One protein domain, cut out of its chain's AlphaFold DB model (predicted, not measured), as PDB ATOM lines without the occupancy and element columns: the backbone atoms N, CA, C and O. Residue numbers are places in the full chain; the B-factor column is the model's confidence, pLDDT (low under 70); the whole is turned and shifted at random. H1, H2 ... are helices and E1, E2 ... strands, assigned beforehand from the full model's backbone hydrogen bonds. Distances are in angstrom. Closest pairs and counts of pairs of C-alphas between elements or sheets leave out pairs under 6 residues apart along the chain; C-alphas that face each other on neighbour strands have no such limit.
ATOM      1  N   ASN A 241     248.721 222.130 242.821       98.06
ATOM      2  CA  ASN A 241     248.393 222.894 244.025       98.06
ATOM      3  C   ASN A 241     248.591 221.988 245.255       98.06
ATOM      4  O   ASN A 241     248.761 220.778 245.109       98.06
ATOM      5  N   CYS A 242     248.592 222.515 246.481       98.19
ATOM      6  CA  CYS A 242     248.878 221.665 247.639       98.19
ATOM      7  C   CYS A 242     247.839 220.559 247.838       98.19
ATOM      8  O   CYS A 242     248.201 219.515 248.357       98.19
ATOM      9  N   ARG A 243     246.575 220.705 247.428       98.12
ATOM     10  CA  ARG A 243     245.585 219.630 247.623       98.12
ATOM     11  C   ARG A 243     245.803 218.424 246.709       98.12
ATOM     12  O   ARG A 243     245.334 217.337 247.039       98.12
ATOM     13  N   THR A 244     246.552 218.586 245.621       98.38
ATOM     14  CA  THR A 244     246.987 217.491 244.739       98.38
ATOM     15  C   THR A 244     248.372 216.941 245.089       98.38
ATOM     16  O   THR A 244     248.851 216.037 244.407       98.38
ATOM     17  N   CYS A 245     249.017 217.477 246.130       97.88
ATOM     18  CA  CYS A 245     250.357 217.097 246.569       97.88
ATOM     19  C   CYS A 245     250.338 215.863 247.482       97.88
ATOM     20  O   CYS A 245     249.458 215.750 248.337       97.88
ATOM     21  N   LEU A 246     251.351 215.001 247.384       96.50
ATOM     22  CA  LEU A 246     251.543 213.861 248.286       96.50
ATOM     23  C   LEU A 246     251.932 214.268 249.713       96.50
ATOM     24  O   LEU A 246     251.648 213.544 250.659       96.50
ATOM     25  N   HIS A 247     252.527 215.452 249.882       96.75
ATOM     26  CA  HIS A 247     252.926 215.993 251.186       96.75
ATOM     27  C   HIS A 247     251.824 216.801 251.875       96.75
ATOM     28  O   HIS A 247     252.138 217.633 252.723       96.75
ATOM     29  N   SER A 248     250.572 216.687 251.437       97.88
ATOM     30  CA  SER A 248     249.482 217.528 251.920       97.88
ATOM     31  C   SER A 248     248.311 216.675 252.361       97.88
ATOM     32  O   SER A 248     247.747 215.900 251.582       97.88
ATOM     33  N   THR A 249     247.936 216.834 253.626       97.75
ATOM     34  CA  THR A 249     246.903 216.022 254.269       97.75
ATOM     35  C   THR A 249     245.841 216.925 254.891       97.75
ATOM     36  O   THR A 249     246.197 217.926 255.522       97.75
ATOM     37  N   PRO A 250     244.545 216.610 254.729       98.00
ATOM     38  CA  PRO A 250     243.500 217.287 255.482       98.00
ATOM     39  C   PRO A 250     243.654 216.982 256.977       98.00
ATOM     40  O   PRO A 250     243.868 215.840 257.371       98.00
ATOM     41  N   ILE A 251     243.539 218.011 257.805       97.56
ATOM     42  CA  ILE A 251     243.555 217.924 259.270       97.56
ATOM     43  C   ILE A 251     242.254 218.525 259.823       97.56
ATOM     44  O   ILE A 251     241.344 218.839 259.053       97.56
ATOM     45  N   ASN A 252     242.156 218.682 261.141       96.62
ATOM     46  CA  ASN A 252     240.948 219.175 261.797       96.62
ATOM     47  C   ASN A 252     240.527 220.585 261.347       96.62
ATOM     48  O   ASN A 252     241.292 221.315 260.715       96.62
ATOM     49  N   ASP A 253     239.288 220.955 261.667       95.38
ATOM     50  CA  ASP A 253     238.698 222.276 261.410       95.38
ATOM     51  C   ASP A 253     238.734 222.721 259.936       95.38
ATOM     52  O   ASP A 253     238.881 223.902 259.606       95.38
ATOM     53  N   GLY A 254     238.609 221.760 259.015       96.31
ATOM     54  CA  GLY A 254     238.647 221.992 257.572       96.31
ATOM     55  C   GLY A 254     240.025 222.423 257.056       96.31
ATOM     56  O   GLY A 254     240.137 222.874 255.909       96.31
ATOM     57  N   GLN A 255     241.068 222.316 257.884       97.88
ATOM     58  CA  GLN A 255     242.416 222.763 257.555       97.88
ATOM     59  C   GLN A 255     243.199 221.695 256.785       97.88
ATOM     60  O   GLN A 255     242.798 220.537 256.656       97.88
ATOM     61  N   TRP A 256     244.331 222.118 256.230       98.56
ATOM     62  CA  TRP A 256     245.271 221.267 255.510       98.56
ATOM     63  C   TRP A 256     246.669 221.501 256.057       98.56
ATOM     64  O   TRP A 256     247.041 222.642 256.322       98.56
ATOM     65  N   TYR A 257     247.447 220.437 256.189       98.56
ATOM     66  CA  TYR A 257     248.811 220.492 256.694       98.56
ATOM     67  C   TYR A 257     249.780 219.977 255.641       98.56
ATOM     68  O   TYR A 257     249.533 218.942 255.019       98.56
ATOM     69  N   CYS A 258     250.881 220.697 255.445       98.44
ATOM     70  CA  CYS A 258     251.978 220.235 254.619       98.44
ATOM     71  C   CYS A 258     253.034 219.558 255.487       98.44
ATOM     72  O   CYS A 258     253.742 220.242 256.222       98.44
ATOM     73  N   GLN A 259     253.188 218.239 255.353       97.19
ATOM     74  CA  GLN A 259     254.210 217.487 256.087       97.19
ATOM     75  C   GLN A 259     255.632 217.917 255.726       97.19
ATOM     76  O   GLN A 259     256.490 217.975 256.593       97.19
ATOM     77  N   ARG A 260     255.882 218.255 254.456       95.44
ATOM     78  CA  ARG A 260     257.227 218.619 253.987       95.44
ATOM     79  C   ARG A 260     257.730 219.942 254.567       95.44
ATOM     80  O   ARG A 260     258.912 220.085 254.842       95.44
ATOM     81  N   HIS A 261     256.842 220.924 254.691       96.19
ATOM     82  CA  HIS A 261     257.177 222.263 255.199       96.19
ATOM     83  C   HIS A 261     256.747 222.462 256.657       96.19
ATOM     84  O   HIS A 261     256.802 223.583 257.152       96.19
ATOM     85  N   GLU A 262     256.264 221.397 257.299       97.81
ATOM     86  CA  GLU A 262     255.807 221.354 258.690       97.81
ATOM     87  C   GLU A 262     254.869 222.510 259.084       97.81
ATOM     88  O   GLU A 262     254.965 223.081 260.172       97.81
ATOM     89  N   LYS A 263     253.926 222.861 258.201       97.69
ATOM     90  CA  LYS A 263     253.014 223.990 258.428       97.69
ATOM     91  C   LYS A 263     251.579 223.721 258.005       97.69
ATOM     92  O   LYS A 263     251.315 223.016 257.029       97.69
ATOM     93  N   GLU A 264     250.657 224.384 258.692       98.19
ATOM     94  CA  GLU A 264     249.290 224.552 258.214       98.19
ATOM     95  C   GLU A 264     249.269 225.424 256.954       98.19
ATOM     96  O   GLU A 264     250.041 226.374 256.796       98.19
ATOM     97  N   LEU A 265     248.383 225.077 256.027       98.31
ATOM     98  CA  LEU A 265     248.276 225.717 254.729       98.31
ATOM     99  C   LEU A 265     247.078 226.662 254.704       98.31
ATOM    100  O   LEU A 265     245.923 226.226 254.684       98.31
ATOM    101  N   SER A 266     247.359 227.960 254.574       97.81
ATOM    102  CA  SER A 266     246.331 228.942 254.229       97.81
ATOM    103  C   SER A 266     245.653 228.564 252.901       97.81
ATOM    104  O   SER A 266     246.233 227.880 252.058       97.81
ATOM    105  N   THR A 267     244.426 229.033 252.651       97.06
ATOM    106  CA  THR A 267     243.772 228.797 251.346       97.06
ATOM    107  C   THR A 267     244.605 229.346 250.176       97.06
ATOM    108  O   THR A 267     244.603 228.758 249.097       97.06
ATOM    109  N   ALA A 268     245.332 230.451 250.381       97.25
ATOM    110  CA  ALA A 268     246.221 231.016 249.367       97.25
ATOM    111  C   ALA A 268     247.420 230.093 249.094       97.25
ATOM    112  O   ALA A 268     247.686 229.777 247.935       97.25
ATOM    113  N   ASP A 269     248.063 229.580 250.147       97.44
ATOM    114  CA  ASP A 269     249.166 228.615 250.052       97.44
ATOM    115  C   ASP A 269     248.703 227.338 249.346       97.44
ATOM    116  O   ASP A 269     249.391 226.830 248.461       97.44
ATOM    117  N   GLN A 270     247.505 226.850 249.694       98.06
ATOM    118  CA  GLN A 270     246.929 225.661 249.074       98.06
ATOM    119  C   GLN A 270     246.819 225.821 247.560       98.06
ATOM    120  O   GLN A 270     247.155 224.886 246.842       98.06
ATOM    121  N   LYS A 271     246.377 226.986 247.071       97.44
ATOM    122  CA  LYS A 271     246.235 227.258 245.634       97.44
ATOM    123  C   LYS A 271     247.574 227.463 244.939       97.44
ATOM    124  O   LYS A 271     247.740 226.982 243.824       97.44
ATOM    125  N   ALA A 272     248.495 228.183 245.578       96.75
ATOM    126  CA  ALA A 272     249.786 228.525 244.994       96.75
ATOM    127  C   ALA A 272     250.673 227.289 244.778       96.75
ATOM    128  O   ALA A 272     251.396 227.216 243.785       96.75
ATOM    129  N   GLY A 273     250.609 226.306 245.682       95.88
ATOM    130  CA  GLY A 273     251.550 225.191 245.669       95.88
ATOM    131  C   GLY A 273     252.964 225.634 246.060       95.88
ATOM    132  O   GLY A 273     253.172 226.705 246.628       95.88
ATOM    133  N   CYS A 274     253.956 224.792 245.773       95.00
ATOM    134  CA  CYS A 274     255.365 225.118 245.999       95.00
ATOM    135  C   CYS A 274     256.266 224.453 244.939       95.00
ATOM    136  O   CYS A 274     255.814 223.517 244.271       95.00
ATOM    137  N   PRO A 275     257.530 224.901 244.782       93.69
ATOM    138  CA  PRO A 275     258.468 224.332 243.806       93.69
ATOM    139  C   PRO A 275     258.777 222.847 244.012       93.69
ATOM    140  O   PRO A 275     259.185 222.170 243.081       93.69
ATOM    141  N   THR A 276     258.555 222.342 245.220       93.81
ATOM    142  CA  THR A 276     258.868 220.974 245.655       93.81
ATOM    143  C   THR A 276     257.600 220.124 245.759       93.81
ATOM    144  O   THR A 276     257.495 219.217 246.581       93.81
ATOM    145  N   HIS A 277     256.553 220.523 245.035       96.19
ATOM    146  CA  HIS A 277     255.307 219.775 244.963       96.19
ATOM    147  C   HIS A 277     255.541 218.483 244.180       96.19
ATOM    148  O   HIS A 277     256.141 218.512 243.106       96.19
ATOM    149  N   LEU A 278     255.010 217.390 244.717       97.06
ATOM    150  CA  LEU A 278     254.938 216.090 244.070       97.06
ATOM    151  C   LEU A 278     253.479 215.644 244.063       97.06
ATOM    152  O   LEU A 278     252.821 215.669 245.104       97.06
ATOM    153  N   PHE A 279     252.946 215.265 242.909       97.81
ATOM    154  CA  PHE A 279     251.572 214.813 242.757       97.81
ATOM    155  C   PHE A 279     251.312 213.531 243.550       97.81
ATOM    156  O   PHE A 279     252.149 212.634 243.630       97.81
ATOM    157  N   LEU A 280     250.086 213.398 244.062       97.06
ATOM    158  CA  LEU A 280     249.551 212.075 244.379       97.06
ATOM    159  C   LEU A 280     249.599 211.214 243.103       97.06
ATOM    160  O   LEU A 280     249.019 211.641 242.100       97.06
ATOM    161  N   PRO A 281     250.195 210.005 243.116       95.94
ATOM    162  CA  PRO A 281     250.437 209.242 241.887       95.94
ATOM    163  C   PRO A 281     249.193 209.022 241.019       95.94
ATOM    164  O   PRO A 281     249.239 209.163 239.803       95.94
ATOM    165  N   SER A 282     248.030 208.794 241.638       95.62
ATOM    166  CA  SER A 282     246.753 208.607 240.927       95.62
ATOM    167  C   SER A 282     246.213 209.849 240.190       95.62
ATOM    168  O   SER A 282     245.156 209.773 239.562       95.62
ATOM    169  N   LEU A 283     246.866 211.006 240.336       97.06
ATOM    170  CA  LEU A 283     246.546 212.259 239.640       97.06
ATOM    171  C   LEU A 283     247.418 212.498 238.401       97.06
ATOM    172  O   LEU A 283     247.167 213.454 237.663       97.06
ATOM    173  N   VAL A 284     248.423 211.652 238.178       96.81
ATOM    174  CA  VAL A 284     249.281 211.696 236.997       96.81
ATOM    175  C   VAL A 284     248.697 210.756 235.933       96.81
ATOM    176  O   VAL A 284     248.328 209.628 236.262       96.81
ATOM    177  N   PRO A 285     248.579 211.177 234.658       95.56
ATOM    178  CA  PRO A 285     248.031 210.355 233.575       95.56
ATOM    179  C   PRO A 285     249.061 209.325 233.066       95.56
ATOM    180  O   PRO A 285     249.369 209.259 231.873       95.56
ATOM    181  N   GLY A 286     249.616 208.535 233.985       95.12
ATOM    182  CA  GLY A 286     250.672 207.565 233.730       95.12
ATOM    183  C   GLY A 286     250.851 206.576 234.879       95.12
ATOM    184  O   GLY A 286     250.221 206.687 235.930       95.12
ATOM    185  N   GLU A 287     251.717 205.596 234.661       95.88
ATOM    186  CA  GLU A 287     252.129 204.623 235.668       95.88
ATOM    187  C   GLU A 287     253.415 205.108 236.340       95.88
ATOM    188  O   GLU A 287     254.364 205.480 235.651       95.88
ATOM    189  N   GLN A 288     253.460 205.116 237.672       96.56
ATOM    190  CA  GLN A 288     254.700 205.372 238.401       96.56
ATOM    191  C   GLN A 288     255.667 204.204 238.171       96.56
ATOM    192  O   GLN A 288     255.317 203.059 238.452       96.56
ATOM    193  N   ILE A 289     256.874 204.495 237.687       97.81
ATOM    194  CA  ILE A 289     257.894 203.482 237.377       97.81
ATOM    195  C   ILE A 289     259.126 203.566 238.280       97.81
ATOM    196  O   ILE A 289     259.810 202.560 238.433       97.81
ATOM    197  N   ASP A 290     259.396 204.730 238.878       97.19
ATOM    198  CA  ASP A 290     260.519 204.930 239.799       97.19
ATOM    199  C   ASP A 290     260.245 206.090 240.773       97.19
ATOM    200  O   ASP A 290     259.345 206.906 240.543       97.19
ATOM    201  N   ALA A 291     261.001 206.161 241.868       96.25
ATOM    202  CA  ALA A 291     261.007 207.289 242.795       96.25
ATOM    203  C   ALA A 291     262.344 207.379 243.540       96.25
ATOM    204  O   ALA A 291     262.874 206.368 243.997       96.25
ATOM    205  N   ASP A 292     262.838 208.600 243.727       95.75
ATOM    206  CA  ASP A 292     264.048 208.883 244.493       95.75
ATOM    207  C   ASP A 292     263.746 209.928 245.571       95.75
ATOM    208  O   ASP A 292     263.453 211.093 245.301       95.75
ATOM    209  N   GLU A 293     263.811 209.481 246.822       92.25
ATOM    210  CA  GLU A 293     263.552 210.302 248.000       92.25
ATOM    211  C   GLU A 293     264.632 211.371 248.217       92.25
ATOM    212  O   GLU A 293     264.317 212.461 248.686       92.25
ATOM    213  N   GLN A 294     265.891 211.103 247.846       91.25
ATOM    214  CA  GLN A 294     266.987 212.059 248.039       91.25
ATOM    215  C   GLN A 294     266.891 213.231 247.067       91.25
ATOM    216  O   GLN A 294     267.153 214.370 247.454       91.25
ATOM    217  N   SER A 295     266.522 212.955 245.815       91.06
ATOM    218  CA  SER A 295     266.277 213.999 244.815       91.06
ATOM    219  C   SER A 295     264.856 214.567 244.863       91.06
ATOM    220  O   SER A 295     264.569 215.526 244.151       91.06
ATOM    221  N   GLU A 296     263.982 214.013 245.712       93.56
ATOM    222  CA  GLU A 296     262.551 214.322 245.775       93.56
ATOM    223  C   GLU A 296     261.883 214.238 244.395       93.56
ATOM    224  O   GLU A 296     261.166 215.151 243.982       93.56
ATOM    225  N   THR A 297     262.129 213.148 243.665       95.81
ATOM    226  CA  THR A 297     261.556 212.936 242.333       95.81
ATOM    227  C   THR A 297     260.714 211.666 242.240       95.81
ATOM    228  O   THR A 297     260.950 210.675 242.931       95.81
ATOM    229  N   VAL A 298     259.713 211.688 241.360       97.12
ATOM    230  CA  VAL A 298     258.910 210.519 240.978       97.12
ATOM    231  C   VAL A 298     258.847 210.446 239.458       97.12
ATOM    232  O   VAL A 298     258.493 211.424 238.801       97.12
ATOM    233  N   ILE A 299     259.176 209.288 238.889       97.56
ATOM    234  CA  ILE A 299     259.193 209.083 237.438       97.56
ATOM    235  C   ILE A 299     257.942 208.317 237.024       97.56
ATOM    236  O   ILE A 299     257.617 207.264 237.580       97.56
ATOM    237  N   TYR A 300     257.256 208.838 236.012       98.00
ATOM    238  CA  TYR A 300     256.047 208.258 235.449       98.00
ATOM    239  C   TYR A 300     256.235 207.919 233.976       98.00
ATOM    240  O   TYR A 300     256.771 208.722 233.214       98.00
ATOM    241  N   ARG A 301     255.706 206.770 233.551       97.88
ATOM    242  CA  ARG A 301     255.481 206.448 232.140       97.88
ATOM    243  C   ARG A 301     254.082 206.901 231.740       97.88
ATOM    244  O   ARG A 301     253.090 206.360 232.232       97.88
ATOM    245  N   LEU A 302     253.993 207.897 230.866       96.75
ATOM    246  CA  LEU A 302     252.726 208.451 230.390       96.75
ATOM    247  C   LEU A 302     252.047 207.520 229.377       96.75
ATOM    248  O   LEU A 302     252.650 206.587 228.845       96.75
ATOM    249  N   GLY A 303     250.772 207.788 229.082       91.38
ATOM    250  CA  GLY A 303     249.974 206.974 228.154       91.38
ATOM    251  C   GLY A 303     250.502 206.904 226.712       91.38
ATOM    252  O   GLY A 303     250.117 205.998 225.978       91.38
ATOM    253  N   ASP A 304     251.380 207.823 226.302       93.69
ATOM    254  CA  ASP A 304     252.069 207.801 225.003       93.69
ATOM    255  C   ASP A 304     253.426 207.067 225.037       93.69
ATOM    256  O   ASP A 304     254.102 206.969 224.013       93.69
ATOM    257  N   GLY A 305     253.816 206.532 226.199       95.31
ATOM    258  CA  GLY A 305     255.079 205.836 226.430       95.31
ATOM    259  C   GLY A 305     256.248 206.741 226.820       95.31
ATOM    260  O   GLY A 305     257.315 206.213 227.133       95.31
ATOM    261  N   SER A 306     256.075 208.067 226.827       96.81
ATOM    262  CA  SER A 306     257.110 208.996 227.287       96.81
ATOM    263  C   SER A 306     257.313 208.921 228.803       96.81
ATOM    264  O   SER A 306     256.397 208.585 229.556       96.81
ATOM    265  N   GLU A 307     258.527 209.235 229.252       97.50
ATOM    266  CA  GLU A 307     258.843 209.365 230.673       97.50
ATOM    267  C   GLU A 307     258.731 210.827 231.104       97.50
ATOM    268  O   GLU A 307     259.194 211.742 230.417       97.50
ATOM    269  N   TRP A 308     258.113 211.043 232.258       97.19
ATOM    270  CA  TRP A 308     257.961 212.352 232.869       97.19
ATOM    271  C   TRP A 308     258.411 212.305 234.324       97.19
ATOM    272  O   TRP A 308     258.000 211.426 235.078       97.19
ATOM    273  N   ILE A 309     259.248 213.268 234.707       96.50
ATOM    274  CA  ILE A 309     259.783 213.392 236.061       96.50
ATOM    275  C   ILE A 309     258.990 214.476 236.788       96.50
ATOM    276  O   ILE A 309     258.972 215.639 236.371       96.50
ATOM    277  N   ASP A 310     258.341 214.081 237.875       96.25
ATOM    278  CA  ASP A 310     257.776 214.983 238.865       96.25
ATOM    279  C   ASP A 310     258.818 215.284 239.930       96.25
ATOM    280  O   ASP A 310     259.454 214.364 240.436       96.25
ATOM    281  N   GLY A 311     258.990 216.547 240.286       91.50
ATOM    282  CA  GLY A 311     259.978 216.952 241.276       91.50
ATOM    283  C   GLY A 311     260.354 218.420 241.164       91.50
ATOM    284  O   GLY A 311     259.796 219.147 240.326       91.50
ATOM    285  N   PRO A 312     261.293 218.872 242.011       84.44
ATOM    286  CA  PRO A 312     261.847 220.210 241.941       84.44
ATOM    287  C   PRO A 312     262.395 220.470 240.540       84.44
ATOM    288  O   PRO A 312     263.273 219.762 240.053       84.44
ATOM    289  N   LYS A 313     261.879 221.500 239.873       65.50
ATOM    290  CA  LYS A 313     262.542 222.020 238.679       65.50
ATOM    291  C   LYS A 313     263.692 222.899 239.152       65.50
ATOM    292  O   LYS A 313     263.456 223.793 239.965       65.50
ATOM    293  N   GLU A 314     264.906 222.634 238.672       50.97
ATOM    294  CA  GLU A 314     266.018 223.575 238.831       50.97
ATOM    295  C   GLU A 314     265.554 224.959 238.349       50.97
ATOM    296  O   GLU A 314     264.885 225.070 237.315       50.97
ATOM    297  N   ALA A 315     265.809 225.980 239.170       40.03
ATOM    298  CA  ALA A 315     265.407 227.361 238.912       40.03
ATOM    299  C   ALA A 315     266.222 227.993 237.777       40.03
ATOM    300  O   ALA A 315     267.445 227.729 237.715       40.03
TER     301      ALA A 315
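This is residues 241 to 315 of the 315 residues of a protein of Brucella intermedia (UniProt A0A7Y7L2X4). Two small lobes with little regular structure make the length: the sheet E3 - E4 - E5 in one, the hairpin of E1 and E2 with short helix H1 in the other. The 75 printed residues run E1, E2, H1, E3, E4, E5, mixed, with only 29 in named elements; both sheets are antiparallel. The whole is only just compact, close to loose (radius of gyration of the C-alphas 13.3 A), spanning 41 by 24 by 18 A.

E3, residues 286 to 292, is 17.2 A long from C-alpha (250.672, 207.565, 233.730). E4 is 297 to 302, 15.5 A; E5 is 307 to 310, ending at (257.776, 214.983, 238.865). E1 is 248 to 250, E2 256 to 258, H1 267 to 272.

E3, E4 and E5 form a meander, each strand the antiparallel neighbour of the one before. N 289 and O 299 are 2.9 A apart, N 300 and O 308 2.9 A, within hydrogen-bond range. In H1 every O i to N i+4 pair is within range. H1 is not on this sheet.

The printed part has no cut. H1 to E3 is a long link, 13 residues. Residues 313 to 315 have pLDDT under 70.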